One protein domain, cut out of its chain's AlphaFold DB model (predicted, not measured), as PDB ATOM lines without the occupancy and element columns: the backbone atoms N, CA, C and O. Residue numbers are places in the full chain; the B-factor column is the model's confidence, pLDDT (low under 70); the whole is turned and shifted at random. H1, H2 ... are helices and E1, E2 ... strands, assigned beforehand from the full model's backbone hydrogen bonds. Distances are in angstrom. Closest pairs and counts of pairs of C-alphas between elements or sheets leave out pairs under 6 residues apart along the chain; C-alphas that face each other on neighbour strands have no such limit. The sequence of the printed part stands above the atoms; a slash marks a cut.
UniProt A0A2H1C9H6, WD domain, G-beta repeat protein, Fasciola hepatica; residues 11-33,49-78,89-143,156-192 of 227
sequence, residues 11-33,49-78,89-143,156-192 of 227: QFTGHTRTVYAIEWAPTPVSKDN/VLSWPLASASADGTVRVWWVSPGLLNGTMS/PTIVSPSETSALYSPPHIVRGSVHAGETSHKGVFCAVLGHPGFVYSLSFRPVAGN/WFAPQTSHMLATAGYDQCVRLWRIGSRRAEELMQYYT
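AT A GLANCE: This is residues 11 to 33, 49 to 78, 89 to 143 and 156 to 192 of the 227 residues of the protein "WD domain, G-beta repeat protein" of Fasciola hepatica (UniProt A0A2H1C9H6). What is the main shape? Two antiparallel sheets lie face to face as a sandwich with nearly aligned strands, E1 E2 E3 E6 over the strongly twisted E5 E10 E9 E8 E7, and their edges come together on both sides, E1 beside E7 and E5 beside E6. H1 is at one end of the smaller sheet, and E4 lies away from both sheets, paired with residues 11 to 12. What is it built of? The 145 printed residues have one named helix and ten named strands, in the order E1 E2 E3 H1 E4 E5 E6 E7 E8 E9 E10; the class is mostly strand, with under half of the residues in named elements. How large is it? It is compact, with a radius of gyration of the C-alphas of 14.5 A and spans of 42 by 37 by 26 A.

IN THESE COORDINATES: Where are the first elements? E1 is residues 19 to 24, from C-alpha 19 at (178.500, 163.771, 182.444). E2 is residues 50 to 58, 26.2 A long, E3 residues 62 to 68, 18.8 A, and H1 residues 70 to 73. What follows? E4 is residues 90 to 92, E5 110 to 112, E6 122 to 127 and E7 132 to 137. E8 is residues 163 to 169, 19.9 A, E9 173 to 180, 22.1 A, and E10 183 to 191, 24.2 A, ending with C-alpha 191 at (194.778, 175.004, 193.434).

HOW THE PARTS SIT: How is the sheet with E1 paired? N 23 and O 55 of E1 and E2 are 3.0 A apart, N 54 and O 66 of the hairpin E2 and E3 2.8 A, and N 65 and O 124 of E3 and E6 2.9 A, within hydrogen-bond range. H1 only grazes this sheet, with residues 70 to 73; it is too short for an O i to N i+4 pair. And the other sheet? E8 E9 E10 form a meander, each strand the antiparallel neighbour of the one before, with N 165 and O 177 2.9 A apart and N 185 and O 178 2.9 A. N 111 and O 184 of the antiparallel neighbours E5 and E10 are 2.8 A apart, and N 136 and O 166 of the antiparallel neighbours E7 and E8 3.0 A, within hydrogen-bond range. Where do the sheets meet? The closest C-alphas of E1 and E7, Tyr 20 and Tyr 133, are 5.5 A apart, and those of E5 and E6, His 112 and Ala 124, 6.3 A.

THE WHOLE: Where is the printed part cut? C-alphas 33 and 49 are 10.4 A apart, 78 and 89 11.3 A, and 143 and 156 7.8 A. Which link is long? E4 to E5 is a long link of 17 residues. Where is confidence low? Mean pLDDT of the printed part is 72.8, and 47 residues are under 70, among them residues 71 to 78 and 95 to 110.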
ATOM      1  N   GLN A  11     176.543 159.039 168.648       83.19
ATOM      2  CA  GLN A  11     176.548 158.842 170.095       83.19
ATOM      3  C   GLN A  11     177.969 158.523 170.565       83.19
ATOM      4  O   GLN A  11     178.527 157.502 170.175       83.19
ATOM      5  N   PHE A  12     178.538 159.374 171.418       83.56
ATOM      6  CA  PHE A  12     179.821 159.116 172.074       83.56
ATOM      7  C   PHE A  12     179.595 158.372 173.390       83.56
ATOM      8  O   PHE A  12     178.750 158.768 174.191       83.56
ATOM      9  N   THR A  13     180.339 157.296 173.620       84.25
ATOM     10  CA  THR A  13     180.258 156.480 174.841       84.25
ATOM     11  C   THR A  13     181.627 156.365 175.507       84.25
ATOM     12  O   THR A  13     182.643 156.709 174.915       84.25
ATOM     13  N   GLY A  14     181.672 155.906 176.760       80.06
ATOM     14  CA  GLY A  14     182.927 155.618 177.468       80.06
ATOM     15  C   GLY A  14     183.026 156.226 178.862       80.06
ATOM     16  O   GLY A  14     183.790 155.720 179.679       80.06
ATOM     17  N   HIS A  15     182.260 157.273 179.174       82.31
ATOM     18  CA  HIS A  15     182.119 157.704 180.565       82.31
ATOM     19  C   HIS A  15     181.381 156.635 181.380       82.31
ATOM     20  O   HIS A  15     180.408 156.054 180.901       82.31
ATOM     21  N   THR A  16     181.864 156.361 182.592       83.94
ATOM     22  CA  THR A  16     181.298 155.332 183.488       83.94
ATOM     23  C   THR A  16     180.343 155.919 184.525       83.94
ATOM     24  O   THR A  16     179.670 155.177 185.239       83.94
ATOM     25  N   ARG A  17     180.269 157.252 184.607       83.75
ATOM     26  CA  ARG A  17     179.364 158.000 185.483       83.75
ATOM     27  C   ARG A  17     178.771 159.208 184.749       83.75
ATOM     28  O   ARG A  17     179.015 159.409 183.561       83.75
ATOM     29  N   THR A  18     177.959 159.985 185.464       84.81
ATOM     30  CA  THR A  18     177.256 161.171 184.961       84.81
ATOM     31  C   THR A  18     178.201 162.180 184.317       84.81
ATOM     32  O   THR A  18     179.206 162.558 184.916       84.81
ATOM     33  N   VAL A  19     177.831 162.659 183.129       87.38
ATOM     34  CA  VAL A  19     178.500 163.771 182.444       87.38
ATOM     35  C   VAL A  19     177.903 165.084 182.946       87.38
ATOM     36  O   VAL A  19     176.694 165.281 182.840       87.38
ATOM     37  N   TYR A  20     178.735 165.968 183.496       83.62
ATOM     38  CA  TYR A  20     178.306 167.249 184.070       83.62
ATOM     39  C   TYR A  20     178.383 168.410 183.082       83.62
ATOM     40  O   TYR A  20     177.526 169.290 183.108       83.62
ATOM     41  N   ALA A  21     179.385 168.411 182.203       83.81
ATOM     42  CA  ALA A  21     179.592 169.483 181.239       83.81
ATOM     43  C   ALA A  21     180.042 168.926 179.890       83.81
ATOM     44  O   ALA A  21     180.764 167.930 179.816       83.81
ATOM     45  N   ILE A  22     179.608 169.589 178.822       90.06
ATOM     46  CA  ILE A  22     179.992 169.299 177.443       90.06
ATOM     47  C   ILE A  22     180.209 170.634 176.742       90.06
ATOM     48  O   ILE A  22     179.377 171.531 176.868       90.06
ATOM     49  N   GLU A  23     181.290 170.755 175.980       90.56
ATOM     50  CA  GLU A  23     181.602 171.986 175.261       90.56
ATOM     51  C   GLU A  23     182.325 171.709 173.942       90.56
ATOM     52  O   GLU A  23     183.241 170.887 173.866       90.56
ATOM     53  N   TRP A  24     181.914 172.417 172.892       89.50
ATOM     54  CA  TRP A  24     182.619 172.431 171.615       89.50
ATOM     55  C   TRP A  24     183.698 173.507 171.624       89.50
ATOM     56  O   TRP A  24     183.464 174.619 172.094       89.50
ATOM     57  N   ALA A  25     184.849 173.212 171.024       86.56
ATOM     58  CA  ALA A  25     185.803 174.264 170.705       86.56
ATOM     59  C   ALA A  25     185.160 175.295 169.753       86.56
ATOM     60  O   ALA A  25     184.313 174.931 168.936       86.56
ATOM     61  N   PRO A  26     185.557 176.572 169.794       82.81
ATOM     62  CA  PRO A  26     184.960 177.604 168.944       82.81
ATOM     63  C   PRO A  26     185.310 177.451 167.454       82.81
ATOM     64  O   PRO A  26     184.524 177.857 166.600       82.81
ATOM     65  N   THR A  27     186.458 176.849 167.124       82.19
ATOM     66  CA  THR A  27     186.910 176.640 165.736       82.19
ATOM     67  C   THR A  27     187.504 175.240 165.543       82.19
ATOM     68  O   THR A  27     187.940 174.615 166.518       82.19
ATOM     69  N   PRO A  28     187.554 174.704 164.308       81.81
ATOM     70  CA  PRO A  28     188.221 173.434 164.052       81.81
ATOM     71  C   PRO A  28     189.742 173.539 164.233       81.81
ATOM     72  O   PRO A  28     190.338 174.610 164.123       81.81
ATOM     73  N   VAL A  29     190.379 172.394 164.462       79.62
ATOM     74  CA  VAL A  29     191.834 172.251 164.542       79.62
ATOM     75  C   VAL A  29     192.364 171.580 163.278       79.62
ATOM     76  O   VAL A  29     191.784 170.595 162.805       79.62
ATOM     77  N   SER A  30     193.464 172.104 162.735       77.19
ATOM     78  CA  SER A  30     194.188 171.518 161.597       77.19
ATOM     79  C   SER A  30     195.294 170.570 162.054       77.19
ATOM     80  O   SER A  30     195.967 170.854 163.041       77.19
ATOM     81  N   LYS A  31     195.538 169.480 161.315       67.69
ATOM     82  CA  LYS A  31     196.705 168.617 161.564       67.69
ATOM     83  C   LYS A  31     198.015 169.382 161.385       67.69
ATOM     84  O   LYS A  31     198.166 170.129 160.419       67.69
ATOM     85  N   ASP A  32     198.944 169.155 162.312       54.91
ATOM     86  CA  ASP A  32     200.277 169.752 162.304       54.91
ATOM     87  C   ASP A  32     200.978 169.497 160.954       54.91
ATOM     88  O   ASP A  32     200.911 168.383 160.422       54.91
ATOM     89  N   ASN A  33     201.637 170.539 160.427       44.97
ATOM     90  CA  ASN A  33     202.359 170.640 159.139       44.97
ATOM     91  C   ASN A  33     201.615 171.210 157.920       44.97
ATOM     92  O   ASN A  33     202.130 171.096 156.807       44.97
ATOM     93  N   VAL A  49     192.595 167.675 156.610       62.97
ATOM     94  CA  VAL A  49     192.641 167.180 157.974       62.97
ATOM     95  C   VAL A  49     192.121 168.161 159.041       62.97
ATOM     96  O   VAL A  49     192.831 168.500 159.988       62.97
ATOM     97  N   LEU A  50     190.890 168.647 158.885       70.12
ATOM     98  CA  LEU A  50     190.211 169.464 159.889       70.12
ATOM     99  C   LEU A  50     189.353 168.584 160.792       70.12
ATOM    100  O   LEU A  50     188.594 167.734 160.323       70.12
ATOM    101  N   SER A  51     189.455 168.811 162.094       80.44
ATOM    102  CA  SER A  51     188.641 168.121 163.091       80.44
ATOM    103  C   SER A  51     188.214 169.085 164.180       80.44
ATOM    104  O   SER A  51     188.969 169.975 164.556       80.44
ATOM    105  N   TRP A  52     186.991 168.927 164.661       86.44
ATOM    106  CA  TRP A  52     186.393 169.794 165.655       86.44
ATOM    107  C   TRP A  52     186.482 169.136 167.033       86.44
ATOM    108  O   TRP A  52     185.906 168.059 167.211       86.44
ATOM    109  N   PRO A  53     187.217 169.730 167.989       88.69
ATOM    110  CA  PRO A  53     187.270 169.212 169.346       88.69
ATOM    111  C   PRO A  53     185.930 169.379 170.073       88.69
ATOM    112  O   PRO A  53     185.350 170.467 170.081       88.69
ATOM    113  N   LEU A  54     185.484 168.310 170.722       90.69
ATOM    114  CA  LEU A  54     184.373 168.267 171.671       90.69
ATOM    115  C   LEU A  54     184.900 167.721 172.994       90.69
ATOM    116  O   LEU A  54     185.427 166.612 173.017       90.69
ATOM    117  N   ALA A  55     184.744 168.462 174.083       89.69
ATOM    118  CA  ALA A  55     185.123 168.013 175.417       89.69
ATOM    119  C   ALA A  55     183.887 167.607 176.230       89.69
ATOM    120  O   ALA A  55     182.841 168.248 176.134       89.69
ATOM    121  N   SER A  56     184.009 166.559 177.044       88.12
ATOM    122  CA  SER A  56     182.996 166.129 178.012       88.12
ATOM    123  C   SER A  56     183.631 165.822 179.366       88.12
ATOM    124  O   SER A  56     184.627 165.106 179.425       88.12
ATOM    125  N   ALA A  57     183.064 166.358 180.446       85.62
ATOM    126  CA  ALA A  57     183.533 166.195 181.823       85.62
ATOM    127  C   ALA A  57     182.566 165.333 182.626       85.62
ATOM    128  O   ALA A  57     181.349 165.491 182.508       85.62
ATOM    129  N   SER A  58     183.100 164.438 183.454       85.81
ATOM    130  CA  SER A  58     182.304 163.421 184.135       85.81
ATOM    131  C   SER A  58     182.661 163.238 185.608       85.81
ATOM    132  O   SER A  58     183.778 163.492 186.067       85.81
ATOM    133  N   ALA A  59     181.685 162.719 186.354       79.38
ATOM    134  CA  ALA A  59     181.836 162.230 187.719       79.38
ATOM    135  C   ALA A  59     182.755 160.999 187.829       79.38
ATOM    136  O   ALA A  59     183.072 160.568 188.930       79.38
ATOM    137  N   ASP A  60     183.169 160.389 186.719       80.56
ATOM    138  CA  ASP A  60     184.192 159.334 186.724       80.56
ATOM    139  C   ASP A  60     185.618 159.881 186.894       80.56
ATOM    140  O   ASP A  60     186.571 159.108 186.938       80.56
ATOM    141  N   GLY A  61     185.751 161.205 187.013       75.94
ATOM    142  CA  GLY A  61     187.019 161.905 187.162       75.94
ATOM    143  C   GLY A  61     187.784 162.068 185.860       75.94
ATOM    144  O   GLY A  61     188.956 162.432 185.871       75.94
ATOM    145  N   THR A  62     187.133 161.837 184.722       85.25
ATOM    146  CA  THR A  62     187.749 162.021 183.414       85.25
ATOM    147  C   THR A  62     187.129 163.177 182.644       85.25
ATOM    148  O   THR A  62     185.927 163.453 182.719       85.25
ATOM    149  N   VAL A  63     187.969 163.832 181.848       86.94
ATOM    150  CA  VAL A  63     187.549 164.671 180.729       86.94
ATOM    151  C   VAL A  63     187.917 163.950 179.446       86.94
ATOM    152  O   VAL A  63     189.070 163.579 179.246       86.94
ATOM    153  N   ARG A  64     186.950 163.739 178.558       87.75
ATOM    154  CA  ARG A  64     187.187 163.131 177.247       87.75
ATOM    155  C   ARG A  64     187.144 164.207 176.183       87.75
ATOM    156  O   ARG A  64     186.187 164.970 176.127       87.75
ATOM    157  N   VAL A  65     188.165 164.249 175.337       88.19
ATOM    158  CA  VAL A  65     188.222 165.152 174.185       88.19
ATOM    159  C   VAL A  65     188.135 164.332 172.909       88.19
ATOM    160  O   VAL A  65     188.961 163.451 172.676       88.19
ATOM    161  N   TRP A  66     187.135 164.638 172.089       88.31
ATOM    162  CA  TRP A  66     186.817 163.965 170.838       88.31
ATOM    163  C   TRP A  66     187.139 164.869 169.654       88.31
ATOM    164  O   TRP A  66     186.681 166.006 169.614       88.31
ATOM    165  N   TRP A  67     187.871 164.370 168.660       86.44
ATOM    166  CA  TRP A  67     188.108 165.096 167.405       86.44
ATOM    167  C   TRP A  67     187.140 164.606 166.335       86.44
ATOM    168  O   TRP A  67     187.260 163.481 165.844       86.44
ATOM    169  N   VAL A  68     186.181 165.456 165.967       82.00
ATOM    170  CA  VAL A  68     185.081 165.106 165.064       82.00
ATOM    171  C   VAL A  68     185.297 165.731 163.693       82.00
ATOM    172  O   VAL A  68     185.408 166.945 163.556       82.00
ATOM    173  N   SER A  69     185.351 164.912 162.646       77.81
ATOM    174  CA  SER A  69     185.510 165.425 161.282       77.81
ATOM    175  C   SER A  69     184.208 166.091 160.789       77.81
ATOM    176  O   SER A  69     183.140 165.492 160.950       77.81
ATOM    177  N   PRO A  70     184.246 167.262 160.117       70.25
ATOM    178  CA  PRO A  70     183.044 167.940 159.610       70.25
ATOM    179  C   PRO A  70     182.166 167.073 158.691       70.25
ATOM    180  O   PRO A  70     180.941 167.162 158.723       70.25
ATOM    181  N   GLY A  71     182.770 166.171 157.910       65.75
ATOM    182  CA  GLY A  71     182.030 165.227 157.059       65.75
ATOM    183  C   GLY A  71     181.189 164.200 157.832       65.75
ATOM    184  O   GLY A  71     180.222 163.662 157.287       65.75
ATOM    185  N   LEU A  72     181.522 163.940 159.101       65.69
ATOM    186  CA  LEU A  72     180.727 163.097 159.995       65.69
ATOM    187  C   LEU A  72     179.535 163.876 160.567       65.69
ATOM    188  O   LEU A  72     178.432 163.338 160.624       65.69
ATOM    189  N   LEU A  73     179.736 165.158 160.903       63.97
ATOM    190  CA  LEU A  73     178.670 166.065 161.352       63.97
ATOM    191  C   LEU A  73     177.609 166.272 160.262       63.97
ATOM    192  O   LEU A  73     176.414 166.194 160.534       63.97
ATOM    193  N   ASN A  74     178.042 166.436 159.011       63.78
ATOM    194  CA  ASN A  74     177.147 166.662 157.873       63.78
ATOM    195  C   ASN A  74     176.505 165.369 157.330       63.78
ATOM    196  O   ASN A  74     175.748 165.404 156.360       63.78
ATOM    197  N   GLY A  75     176.801 164.208 157.931       55.56
ATOM    198  CA  GLY A  75     176.237 162.916 157.531       55.56
ATOM    199  C   GLY A  75     176.698 162.404 156.160       55.56
ATOM    200  O   GLY A  75     176.154 161.412 155.675       55.56
ATOM    201  N   THR A  76     177.686 163.051 155.540       49.03
ATOM    202  CA  THR A  76     178.228 162.724 154.211       49.03
ATOM    203  C   THR A  76     179.159 161.514 154.238       49.03
ATOM    204  O   THR A  76     179.274 160.809 153.242       49.03
ATOM    205  N   MET A  77     179.776 161.222 155.388       44.84
ATOM    206  CA  MET A  77     180.666 160.069 155.586       44.84
ATOM    207  C   MET A  77     179.922 158.797 156.045       44.84
ATOM    208  O   MET A  77     180.499 157.925 156.683       44.84
ATOM    209  N   SER A  78     178.626 158.675 155.750       46.94
ATOM    210  CA  SER A  78     177.912 157.399 155.832       46.94
ATOM    211  C   SER A  78     177.801 156.847 154.416       46.94
ATOM    212  O   SER A  78     176.961 157.267 153.619       46.94
ATOM    213  N   PRO A  89     171.920 154.965 165.462       60.00
ATOM    214  CA  PRO A  89     172.964 155.890 165.866       60.00
ATOM    215  C   PRO A  89     174.332 155.272 165.588       60.00
ATOM    216  O   PRO A  89     174.562 154.095 165.876       60.00
ATOM    217  N   THR A  90     175.249 156.062 165.035       67.62
ATOM    218  CA  THR A  90     176.654 155.667 164.966       67.62
ATOM    219  C   THR A  90     177.243 155.799 166.368       67.62
ATOM    220  O   THR A  90     177.458 156.912 166.852       67.62
ATOM    221  N   ILE A  91     177.454 154.662 167.035       69.75
ATOM    222  CA  ILE A  91     178.027 154.603 168.383       69.75
ATOM    223  C   ILE A  91     179.551 154.629 168.265       69.75
ATOM    224  O   ILE A  91     180.150 153.754 167.642       69.75
ATOM    225  N   VAL A  92     180.165 155.639 168.871       77.50
ATOM    226  CA  VAL A  92     181.608 155.846 168.903       77.50
ATOM    227  C   VAL A  92     182.093 155.646 170.331       77.50
ATOM    228  O   VAL A  92     181.687 156.369 171.238       77.50
ATOM    229  N   SER A  93     182.972 154.670 170.526       73.69
ATOM    230  CA  SER A  93     183.563 154.341 171.821       73.69
ATOM    231  C   SER A  93     185.082 154.523 171.766       73.69
ATOM    232  O   SER A  93     185.688 154.261 170.723       73.69
ATOM    233  N   PRO A  94     185.729 154.950 172.863       71.62
ATOM    234  CA  PRO A  94     187.187 154.960 172.949       71.62
ATOM    235  C   PRO A  94     187.725 153.542 172.709       71.62
ATOM    236  O   PRO A  94     187.114 152.567 173.151       71.62
ATOM    237  N   SER A  95     188.856 153.411 172.017       67.44
ATOM    238  CA  SER A  95     189.595 152.141 172.008       67.44
ATOM    239  C   SER A  95     190.305 151.920 173.341       67.44
ATOM    240  O   SER A  95     190.551 152.874 174.083       67.44
ATOM    241  N   GLU A  96     190.711 150.680 173.611       57.62
ATOM    242  CA  GLU A  96     191.549 150.325 174.764       57.62
ATOM    243  C   GLU A  96     192.844 151.158 174.819       57.62
ATOM    244  O   GLU A  96     193.275 151.563 175.893       57.62
ATOM    245  N   THR A  97     193.405 151.527 173.662       53.12
ATOM    246  CA  THR A  97     194.576 152.415 173.547       53.12
ATOM    247  C   THR A  97     194.270 153.861 173.943       53.12
ATOM    248  O   THR A  97     195.108 154.528 174.541       53.12
ATOM    249  N   SER A  98     193.058 154.349 173.647       52.97
ATOM    250  CA  SER A  98     192.575 155.666 174.109       52.97
ATOM    251  C   SER A  98     192.259 155.661 175.607       52.97
ATOM    252  O   SER A  98     192.211 156.713 176.236       52.97
ATOM    253  N   ALA A  99     191.985 154.475 176.151       45.94
ATOM    254  CA  ALA A  99     191.654 154.219 177.542       45.94
ATOM    255  C   ALA A  99     192.868 153.762 178.364       45.94
ATOM    256  O   ALA A  99     192.663 153.270 179.469       45.94
ATOM    257  N   LEU A 100     194.107 153.915 177.866       43.53
ATOM    258  CA  LEU A 100     195.309 153.706 178.674       43.53
ATOM    259  C   LEU A 100     195.311 154.729 179.815       43.53
ATOM    260  O   LEU A 100     195.740 155.872 179.677       43.53
ATOM    261  N   TYR A 101     194.743 154.284 180.931       42.06
ATOM    262  CA  TYR A 101     194.702 154.950 182.215       42.06
ATOM    263  C   TYR A 101     196.119 155.378 182.599       42.06
ATOM    264  O   TYR A 101     196.963 154.535 182.897       42.06
ATOM    265  N   SER A 102     196.362 156.684 182.688       37.75
ATOM    266  CA  SER A 102     197.206 157.141 183.784       37.75
ATOM    267  C   SER A 102     196.320 157.059 185.031       37.75
ATOM    268  O   SER A 102     195.325 157.787 185.086       37.75
ATOM    269  N   PRO A 103     196.599 156.188 186.022       38.12
ATOM    270  CA  PRO A 103     196.037 156.359 187.363       38.12
ATOM    271  C   PRO A 103     196.275 157.805 187.850       38.12
ATOM    272  O   PRO A 103     197.110 158.507 187.273       38.12
ATOM    273  N   PRO A 104     195.586 158.271 188.911       40.66
ATOM    274  CA  PRO A 104     195.578 159.678 189.350       40.66
ATOM    275  C   PRO A 104     196.950 160.271 189.730       40.66
ATOM    276  O   PRO A 104     197.034 161.435 190.118       40.66
ATOM    277  N   HIS A 105     198.036 159.512 189.590       37.69
ATOM    278  CA  HIS A 105     199.379 160.057 189.543       37.69
ATOM    279  C   HIS A 105     199.603 160.797 188.227       37.69
ATOM    280  O   HIS A 105     199.823 160.212 187.171       37.69
ATOM    281  N   ILE A 106     199.530 162.115 188.355       46.22
ATOM    282  CA  ILE A 106     199.829 163.147 187.370       46.22
ATOM    283  C   ILE A 106     201.173 162.843 186.704       46.22
ATOM    284  O   ILE A 106     202.233 163.246 187.186       46.22
ATOM    285  N   VAL A 107     201.147 162.150 185.570       41.66
ATOM    286  CA  VAL A 107     202.261 162.223 184.637       41.66
ATOM    287  C   VAL A 107     202.077 163.548 183.921       41.66
ATOM    288  O   VAL A 107     201.251 163.655 183.018       41.66
ATOM    289  N   ARG A 108     202.823 164.574 184.351       51.56
ATOM    290  CA  ARG A 108     203.043 165.777 183.540       51.56
ATOM    291  C   ARG A 108     203.441 165.301 182.147       51.56
ATOM    292  O   ARG A 108     204.533 164.763 181.969       51.56
ATOM    293  N   GLY A 109     202.531 165.402 181.189       57.41
ATOM    294  CA  GLY A 109     202.676 164.642 179.962       57.41
ATOM    295  C   GLY A 109     201.669 165.030 178.898       57.41
ATOM    296  O   GLY A 109     200.559 165.481 179.167       57.41
ATOM    297  N   SER A 110     202.096 164.853 177.656       66.00
ATOM    298  CA  SER A 110     201.231 164.959 176.493       66.00
ATOM    299  C   SER A 110     200.445 163.662 176.319       66.00
ATOM    300  O   SER A 110     201.036 162.610 176.071       66.00
ATOM    301  N   VAL A 111     199.119 163.749 176.343       75.44
ATOM    302  CA  VAL A 111     198.211 162.655 175.993       75.44
ATOM    303  C   VAL A 111     197.949 162.693 174.490       75.44
ATOM    304  O   VAL A 111     197.467 163.687 173.946       75.44
ATOM    305  N   HIS A 112     198.267 161.602 173.799       76.56
ATOM    306  CA  HIS A 112     197.913 161.439 172.391       76.56
ATOM    307  C   HIS A 112     196.518 160.830 172.284       76.56
ATOM    308  O   HIS A 112     196.154 159.937 173.044       76.56
ATOM    309  N   ALA A 113     195.731 161.322 171.335       76.94
ATOM    310  CA  ALA A 113     194.396 160.813 171.100       76.94
ATOM    311  C   ALA A 113     194.473 159.448 170.411       76.94
ATOM    312  O   ALA A 113     195.058 159.322 169.331       76.94
ATOM    313  N   GLY A 114     193.864 158.435 171.019       72.19
ATOM    314  CA  GLY A 114     193.745 157.119 170.407       72.19
ATOM    315  C   GLY A 114     192.611 157.090 169.382       72.19
ATOM    316  O   GLY A 114     191.659 157.872 169.452       72.19
ATOM    317  N   GLU A 115     192.724 156.204 168.395       72.94
ATOM    318  CA  GLU A 115     191.652 155.964 167.426       72.94
ATOM    319  C   GLU A 115     190.458 155.308 168.129       72.94
ATOM    320  O   GLU A 115     190.637 154.446 168.984       72.94
ATOM    321  N   THR A 116     189.238 155.732 167.818       75.69
ATOM    322  CA  THR A 116     188.010 155.183 168.423       75.69
ATOM    323  C   THR A 116     187.456 154.016 167.601       75.69
ATOM    324  O   THR A 116     187.978 153.691 166.536       75.69
ATOM    325  N   SER A 117     186.356 153.399 168.047       72.31
ATOM    326  CA  SER A 117     185.645 152.372 167.264       72.31
ATOM    327  C   SER A 117     185.168 152.864 165.890       72.31
ATOM    328  O   SER A 117     184.873 152.053 165.011       72.31
ATOM    329  N   HIS A 118     185.114 154.184 165.681       67.44
ATOM    330  CA  HIS A 118     184.794 154.791 164.402       67.44
ATOM    331  C   HIS A 118     186.034 155.405 163.749       67.44
ATOM    332  O   HIS A 118     186.650 156.331 164.281       67.44
ATOM    333  N   LYS A 119     186.344 154.945 162.530       63.22
ATOM    334  CA  LYS A 119     187.456 155.478 161.734       63.22
ATOM    335  C   LYS A 119     187.351 156.997 161.609       63.22
ATOM    336  O   LYS A 119     186.298 157.536 161.254       63.22
ATOM    337  N   GLY A 120     188.452 157.684 161.902       62.34
ATOM    338  CA  GLY A 120     188.550 159.141 161.786       62.34
ATOM    339  C   GLY A 120     188.010 159.943 162.974       62.34
ATOM    340  O   GLY A 120     188.046 161.172 162.906       62.34
ATOM    341  N   VAL A 121     187.555 159.289 164.049       71.88
ATOM    342  CA  VAL A 121     187.310 159.938 165.343       71.88
ATOM    343  C   VAL A 121     188.379 159.490 166.334       71.88
ATOM    344  O   VAL A 121     188.674 158.298 166.450       71.88
ATOM    345  N   PHE A 122     188.946 160.456 167.049       73.44
ATOM    346  CA  PHE A 122     189.984 160.233 168.053       73.44
ATOM    347  C   PHE A 122     189.489 160.672 169.425       73.44
ATOM    348  O   PHE A 122     188.710 161.621 169.501       73.44
ATOM    349  N   CYS A 123     189.953 160.006 170.481       76.00
ATOM    350  CA  CYS A 123     189.626 160.335 171.866       76.00
ATOM    351  C   CYS A 123     190.903 160.439 172.704       76.00
ATOM    352  O   CYS A 123     191.724 159.523 172.703       76.00
ATOM    353  N   ALA A 124     191.045 161.528 173.455       76.75
ATOM    354  CA  ALA A 124     192.012 161.647 174.543       76.75
ATOM    355  C   ALA A 124     191.255 161.655 175.873       76.75
ATOM    356  O   ALA A 124     190.199 162.282 175.974       76.75
ATOM    357  N   VAL A 125     191.776 160.945 176.872       76.50
ATOM    358  CA  VAL A 125     191.214 160.901 178.226       76.50
ATOM    359  C   VAL A 125     192.158 161.661 179.148       76.50
ATOM    360  O   VAL A 125     193.329 161.316 179.268       76.50
ATOM    361  N   LEU A 126     191.647 162.717 179.762       79.56
ATOM    362  CA  LEU A 126     192.341 163.583 180.708       79.56
ATOM    363  C   LEU A 126     191.791 163.288 182.104       79.56
ATOM    364  O   LEU A 126     190.615 162.949 182.235       79.56
ATOM    365  N   GLY A 127     192.621 163.394 183.138       68.25
ATOM    366  CA  GLY A 127     192.264 162.942 184.483       68.25
ATOM    367  C   GLY A 127     192.216 164.056 185.523       68.25
ATOM    368  O   GLY A 127     193.096 164.912 185.573       68.25
ATOM    369  N   HIS A 128     191.222 163.972 186.401       69.44
ATOM    370  CA  HIS A 128     191.221 164.505 187.759       69.44
ATOM    371  C   HIS A 128     191.112 163.317 188.743       69.44
ATOM    372  O   HIS A 128     190.474 162.313 188.429       69.44
ATOM    373  N   PRO A 129     191.687 163.393 189.957       72.75
ATOM    374  CA  PRO A 129     191.513 162.382 191.005       72.75
ATOM    375  C   PRO A 129     190.092 162.361 191.615       72.75
ATOM    376  O   PRO A 129     189.840 161.606 192.549       72.75
ATOM    377  N   GLY A 130     189.160 163.173 191.100       72.69
ATOM    378  CA  GLY A 130     187.777 163.293 191.559       72.69
ATOM    379  C   GLY A 130     186.869 163.879 190.475       72.69
ATOM    380  O   GLY A 130     187.304 164.077 189.346       72.69
ATOM    381  N   PHE A 131     185.601 164.145 190.802       78.00
ATOM    382  CA  PHE A 131     184.576 164.545 189.824       78.00
ATOM    383  C   PHE A 131     184.964 165.812 189.064       78.00
ATOM    384  O   PHE A 131     185.412 166.769 189.682       78.00
ATOM    385  N   VAL A 132     184.735 165.858 187.751       79.56
ATOM    386  CA  VAL A 132     184.956 167.078 186.960       79.56
ATOM    387  C   VAL A 132     183.619 167.741 186.677       79.56
ATOM    388  O   VAL A 132     182.758 167.141 186.038       79.56
ATOM    389  N   TYR A 133     183.444 168.973 187.148       79.38
ATOM    390  CA  TYR A 133     182.159 169.674 187.092       79.38
ATOM    391  C   TYR A 133     182.048 170.643 185.920       79.38
ATOM    392  O   TYR A 133     180.950 170.849 185.412       79.38
ATOM    393  N   SER A 134     183.162 171.251 185.505       79.19
ATOM    394  CA  SER A 134     183.138 172.351 184.540       79.19
ATOM    395  C   SER A 134     184.227 172.232 183.479       79.19
ATOM    396  O   SER A 134     185.332 171.747 183.745       79.19
ATOM    397  N   LEU A 135     183.887 172.717 182.286       86.06
ATOM    398  CA  LEU A 135     184.739 172.857 181.112       86.06
ATOM    399  C   LEU A 135     184.590 174.278 180.570       86.06
ATOM    400  O   LEU A 135     183.488 174.827 180.584       86.06
ATOM    401  N   SER A 136     185.696 174.868 180.118       88.38
ATOM    402  CA  SER A 136     185.649 176.121 179.365       88.38
ATOM    403  C   SER A 136     186.756 176.168 178.310       88.38
ATOM    404  O   SER A 136     187.944 176.203 178.647       88.38
ATOM    405  N   PHE A 137     186.392 176.177 177.027       84.94
ATOM    406  CA  PHE A 137     187.302 176.491 175.934       84.94
ATOM    407  C   PHE A 137     187.532 177.997 175.895       84.94
ATOM    408  O   PHE A 137     186.608 178.808 175.993       84.94
ATOM    409  N   ARG A 138     188.790 178.400 175.722       81.94
ATOM    410  CA  ARG A 138     189.124 179.811 175.567       81.94
ATOM    411  C   ARG A 138     188.468 180.341 174.284       81.94
ATOM    412  O   ARG A 138     188.701 179.771 173.216       81.94
ATOM    413  N   PRO A 139     187.702 181.444 174.351       73.25
ATOM    414  CA  PRO A 139     187.140 182.048 173.161       73.25
ATOM    415  C   PRO A 139     188.264 182.595 172.286       73.25
ATOM    416  O   PRO A 139     189.269 183.130 172.764       73.25
ATOM    417  N   VAL A 140     188.069 182.473 170.984       66.19
ATOM    418  CA  VAL A 140     189.003 182.966 169.984       66.19
ATOM    419  C   VAL A 140     188.523 184.354 169.612       66.19
ATOM    420  O   VAL A 140     187.393 184.517 169.156       66.19
ATOM    421  N   ALA A 141     189.357 185.364 169.838       59.31
ATOM    422  CA  ALA A 141     189.070 186.687 169.312       59.31
ATOM    423  C   ALA A 141     189.187 186.603 167.788       59.31
ATOM    424  O   ALA A 141     190.279 186.367 167.273       59.31
ATOM    425  N   GLY A 142     188.071 186.751 167.072       52.16
ATOM    426  CA  GLY A 142     188.122 186.974 165.632       52.16
ATOM    427  C   GLY A 142     189.050 188.158 165.361       52.16
ATOM    428  O   GLY A 142     188.938 189.191 166.030       52.16
ATOM    429  N   ASN A 143     189.997 187.996 164.439       48.00
ATOM    430  CA  ASN A 143     190.871 189.082 164.012       48.00
ATOM    431  C   ASN A 143     190.007 190.176 163.368       48.00
ATOM    432  O   ASN A 143     189.763 190.161 162.173       48.00
ATOM    433  N   TRP A 156     186.185 184.053 161.666       53.31
ATOM    434  CA  TRP A 156     185.642 183.430 162.880       53.31
ATOM    435  C   TRP A 156     185.787 181.904 162.889       53.31
ATOM    436  O   TRP A 156     185.993 181.307 163.941       53.31
ATOM    437  N   PHE A 157     185.714 181.265 161.717       59.22
ATOM    438  CA  PHE A 157     185.847 179.811 161.560       59.22
ATOM    439  C   PHE A 157     187.223 179.377 161.049       59.22
ATOM    440  O   PHE A 157     187.393 178.226 160.630       59.22
ATOM    441  N   ALA A 158     188.213 180.273 161.081       64.38
ATOM    442  CA  ALA A 158     189.571 179.938 160.689       64.38
ATOM    443  C   ALA A 158     190.113 178.794 161.575       64.38
ATOM    444  O   ALA A 158     190.049 178.879 162.812       64.38
ATOM    445  N   PRO A 159     190.636 177.706 160.974       66.50
ATOM    446  CA  PRO A 159     191.233 176.622 161.733       66.50
ATOM    447  C   PRO A 159     192.397 177.114 162.587       66.50
ATOM    448  O   PRO A 159     193.213 177.913 162.132       66.50
ATOM    449  N   GLN A 160     192.497 176.596 163.806       71.00
ATOM    450  CA  GLN A 160     193.628 176.863 164.690       71.00
ATOM    451  C   GLN A 160     194.560 175.670 164.799       71.00
ATOM    452  O   GLN A 160     194.167 174.524 164.596       71.00
ATOM    453  N   THR A 161     195.808 175.945 165.169       75.06
ATOM    454  CA  THR A 161     196.777 174.899 165.506       75.06
ATOM    455  C   THR A 161     196.431 174.241 166.843       75.06
ATOM    456  O   THR A 161     196.579 173.032 166.998       75.06
ATOM    457  N   SER A 162     195.929 175.014 167.813       81.62
ATOM    458  CA  SER A 162     195.529 174.488 169.120       81.62
ATOM    459  C   SER A 162     194.548 175.401 169.850       81.62
ATOM    460  O   SER A 162     194.646 176.618 169.721       81.62
ATOM    461  N   HIS A 163     193.707 174.819 170.703       85.31
ATOM    462  CA  HIS A 163     192.849 175.522 171.660       85.31
ATOM    463  C   HIS A 163     193.383 175.422 173.087       85.31
ATOM    464  O   HIS A 163     194.121 174.495 173.418       85.31
ATOM    465  N   MET A 164     192.970 176.350 173.949       85.62
ATOM    466  CA  MET A 164     193.125 176.203 175.398       85.62
ATOM    467  C   MET A 164     191.804 175.734 176.002       85.62
ATOM    468  O   MET A 164     190.768 176.341 175.737       85.62
ATOM    469  N   LEU A 165     191.849 174.687 176.818       85.88
ATOM    470  CA  LEU A 165     190.713 174.170 177.580       85.88
ATOM    471  C   LEU A 165     191.043 174.259 179.067       85.88
ATOM    472  O   LEU A 165     192.109 173.812 179.482       85.88
ATOM    473  N   ALA A 166     190.137 174.805 179.868       85.81
ATOM    474  CA  ALA A 166     190.223 174.724 181.318       85.81
ATOM    475  C   ALA A 166     189.230 173.701 181.864       85.81
ATOM    476  O   ALA A 166     188.099 173.609 181.383       85.81
ATOM    477  N   THR A 167     189.657 172.951 182.875       83.50
ATOM    478  CA  THR A 167     188.848 171.935 183.554       83.50
ATOM    479  C   THR A 167     188.905 172.175 185.054       83.50
ATOM    480  O   THR A 167     189.972 172.479 185.587       83.50
ATOM    481  N   ALA A 168     187.766 172.056 185.735       81.19
ATOM    482  CA  ALA A 168     187.672 172.234 187.184       81.19
ATOM    483  C   ALA A 168     186.900 171.074 187.816       81.19
ATOM    484  O   ALA A 168     185.857 170.654 187.295       81.19
ATOM    485  N   GLY A 169     187.412 170.562 188.935       78.69
ATOM    486  CA  GLY A 169     186.871 169.381 189.594       78.69
ATOM    487  C   GLY A 169     186.844 169.453 191.118       78.69
ATOM    488  O   GLY A 169     187.270 170.422 191.739       78.69
ATOM    489  N   TYR A 170     186.317 168.386 191.713       78.00
ATOM    490  CA  TYR A 170     186.202 168.157 193.153       78.00
ATOM    491  C   TYR A 170     187.555 168.170 193.873       78.00
ATOM    492  O   TYR A 170     187.627 168.441 195.064       78.00
ATOM    493  N   ASP A 171     188.640 167.913 193.146       74.31
ATOM    494  CA  ASP A 171     190.014 167.938 193.644       74.31
ATOM    495  C   ASP A 171     190.536 169.347 193.960       74.31
ATOM    496  O   ASP A 171     191.733 169.511 194.184       74.31
ATOM    497  N   GLN A 172     189.657 170.359 193.953       76.19
ATOM    498  CA  GLN A 172     189.986 171.766 194.186       76.19
ATOM    499  C   GLN A 172     191.084 172.263 193.238       76.19
ATOM    500  O   GLN A 172     191.842 173.175 193.561       76.19
ATOM    501  N   CYS A 173     191.193 171.644 192.060       73.38
ATOM    502  CA  CYS A 173     192.191 171.995 191.070       73.38
ATOM    503  C   CYS A 173     191.530 172.448 189.774       73.38
ATOM    504  O   CYS A 173     190.620 171.804 189.242       73.38
ATOM    505  N   VAL A 174     192.076 173.524 189.219       82.19
ATOM    506  CA  VAL A 174     191.858 173.921 187.834       82.19
ATOM    507  C   VAL A 174     193.063 173.477 187.021       82.19
ATOM    508  O   VAL A 174     194.197 173.847 187.330       82.19
ATOM    509  N   ARG A 175     192.830 172.712 185.957       81.81
ATOM    510  CA  ARG A 175     193.872 172.323 185.002       81.81
ATOM    511  C   ARG A 175     193.667 173.052 183.687       81.81
ATOM    512  O   ARG A 175     192.542 173.182 183.203       81.81
ATOM    513  N   LEU A 176     194.763 173.531 183.114       84.31
ATOM    514  CA  LEU A 176     194.795 174.132 181.788       84.31
ATOM    515  C   LEU A 176     195.432 173.167 180.803       84.31
ATOM    516  O   LEU A 176     196.545 172.690 181.018       84.31
ATOM    517  N   TRP A 177     194.750 172.956 179.686       84.88
ATOM    518  CA  TRP A 177     195.142 172.029 178.640       84.88
ATOM    519  C   TRP A 177     195.334 172.766 177.322       84.88
ATOM    520  O   TRP A 177     194.510 173.597 176.938       84.88
ATOM    521  N   ARG A 178     196.395 172.426 176.591       85.06
ATOM    522  CA  ARG A 178     196.531 172.741 175.168       85.06
ATOM    523  C   ARG A 178     195.970 171.581 174.361       85.06
ATOM    524  O   ARG A 178     196.505 170.480 174.411       85.06
ATOM    525  N   ILE A 179     194.919 171.837 173.598       85.25
ATOM    526  CA  ILE A 179     194.258 170.859 172.735       85.25
ATOM    527  C   ILE A 179     194.673 171.132 171.291       85.25
ATOM    528  O   ILE A 179     194.155 172.043 170.650       85.25
ATOM    529  N   GLY A 180     195.639 170.364 170.795       81.56
ATOM    530  CA  GLY A 180     196.104 170.397 169.409       81.56
ATOM    531  C   GLY A 180     195.425 169.337 168.544       81.56
ATOM    532  O   GLY A 180     194.407 168.744 168.913       81.56
ATOM    533  N   SER A 181     195.992 169.064 167.370       79.81
ATOM    534  CA  SER A 181     195.516 167.974 166.518       79.81
ATOM    535  C   SER A 181     195.847 166.622 167.149       79.81
ATOM    536  O   SER A 181     196.999 166.194 167.134       79.81
ATOM    537  N   ARG A 182     194.825 165.902 167.632       75.38
ATOM    538  CA  ARG A 182     194.961 164.553 168.226       75.38
ATOM    539  C   ARG A 182     195.948 164.498 169.397       75.38
ATOM    540  O   ARG A 182     196.546 163.454 169.662       75.38
ATOM    541  N   ARG A 183     196.135 165.617 170.087       79.00
ATOM    542  CA  ARG A 183     197.071 165.753 171.197       79.00
ATOM    543  C   ARG A 183     196.499 166.717 172.221       79.00
ATOM    544  O   ARG A 183     195.968 167.763 171.853       79.00
ATOM    545  N   ALA A 184     196.600 166.349 173.487       82.38
ATOM    546  CA  ALA A 184     196.206 167.165 174.619       82.38
ATOM    547  C   ALA A 184     197.378 167.239 175.599       82.38
ATOM    548  O   ALA A 184     197.878 166.213 176.051       82.38
ATOM    549  N   GLU A 185     197.837 168.445 175.908       82.19
ATOM    550  CA  GLU A 185     198.970 168.674 176.806       82.19
ATOM    551  C   GLU A 185     198.499 169.418 178.045       82.19
ATOM    552  O   GLU A 185     197.869 170.468 177.924       82.19
ATOM    553  N   GLU A 186     198.830 168.915 179.228       80.75
ATOM    554  CA  GLU A 186     198.646 169.675 180.461       80.75
ATOM    555  C   GLU A 186     199.693 170.796 180.532       80.75
ATOM    556  O   GLU A 186     200.896 170.540 180.476       80.75
ATOM    557  N   LEU A 187     199.241 172.046 180.629       77.75
ATOM    558  CA  LEU A 187     200.114 173.216 180.722       77.75
ATOM    559  C   LEU A 187     200.370 173.625 182.166       77.75
ATOM    560  O   LEU A 187     201.501 173.946 182.518       77.75
ATOM    561  N   MET A 188     199.316 173.664 182.980       73.50
ATOM    562  CA  MET A 188     199.374 174.148 184.356       73.50
ATOM    563  C   MET A 188     198.236 173.570 185.192       73.50
ATOM    564  O   MET A 188     197.137 173.346 184.686       73.50
ATOM    565  N   GLN A 189     198.510 173.413 186.485       71.25
ATOM    566  CA  GLN A 189     197.552 173.049 187.520       71.25
ATOM    567  C   GLN A 189     197.556 174.151 188.583       71.25
ATOM    568  O   GLN A 189     198.616 174.512 189.099       71.25
ATOM    569  N   TYR A 190     196.379 174.681 188.897       62.78
ATOM    570  CA  TYR A 190     196.160 175.668 189.948       62.78
ATOM    571  C   TYR A 190     195.292 175.061 191.040       62.78
ATOM    572  O   TYR A 190     194.288 174.427 190.730       62.78
ATOM    573  N   TYR A 191     195.649 175.292 192.300       60.28
ATOM    574  CA  TYR A 191     194.778 175.004 193.434       60.28
ATOM    575  C   TYR A 191     193.820 176.177 193.595       60.28
ATOM    576  O   TYR A 191     194.252 177.317 193.759       60.28
ATOM    577  N   THR A 192     192.528 175.910 193.493       50.03
ATOM    578  CA  THR A 192     191.487 176.912 193.684       50.03
ATOM    579  C   THR A 192     190.579 176.452 194.805       50.03
ATOM    580  O   THR A 192     189.954 175.394 194.697       50.03
TER     581      THR A 192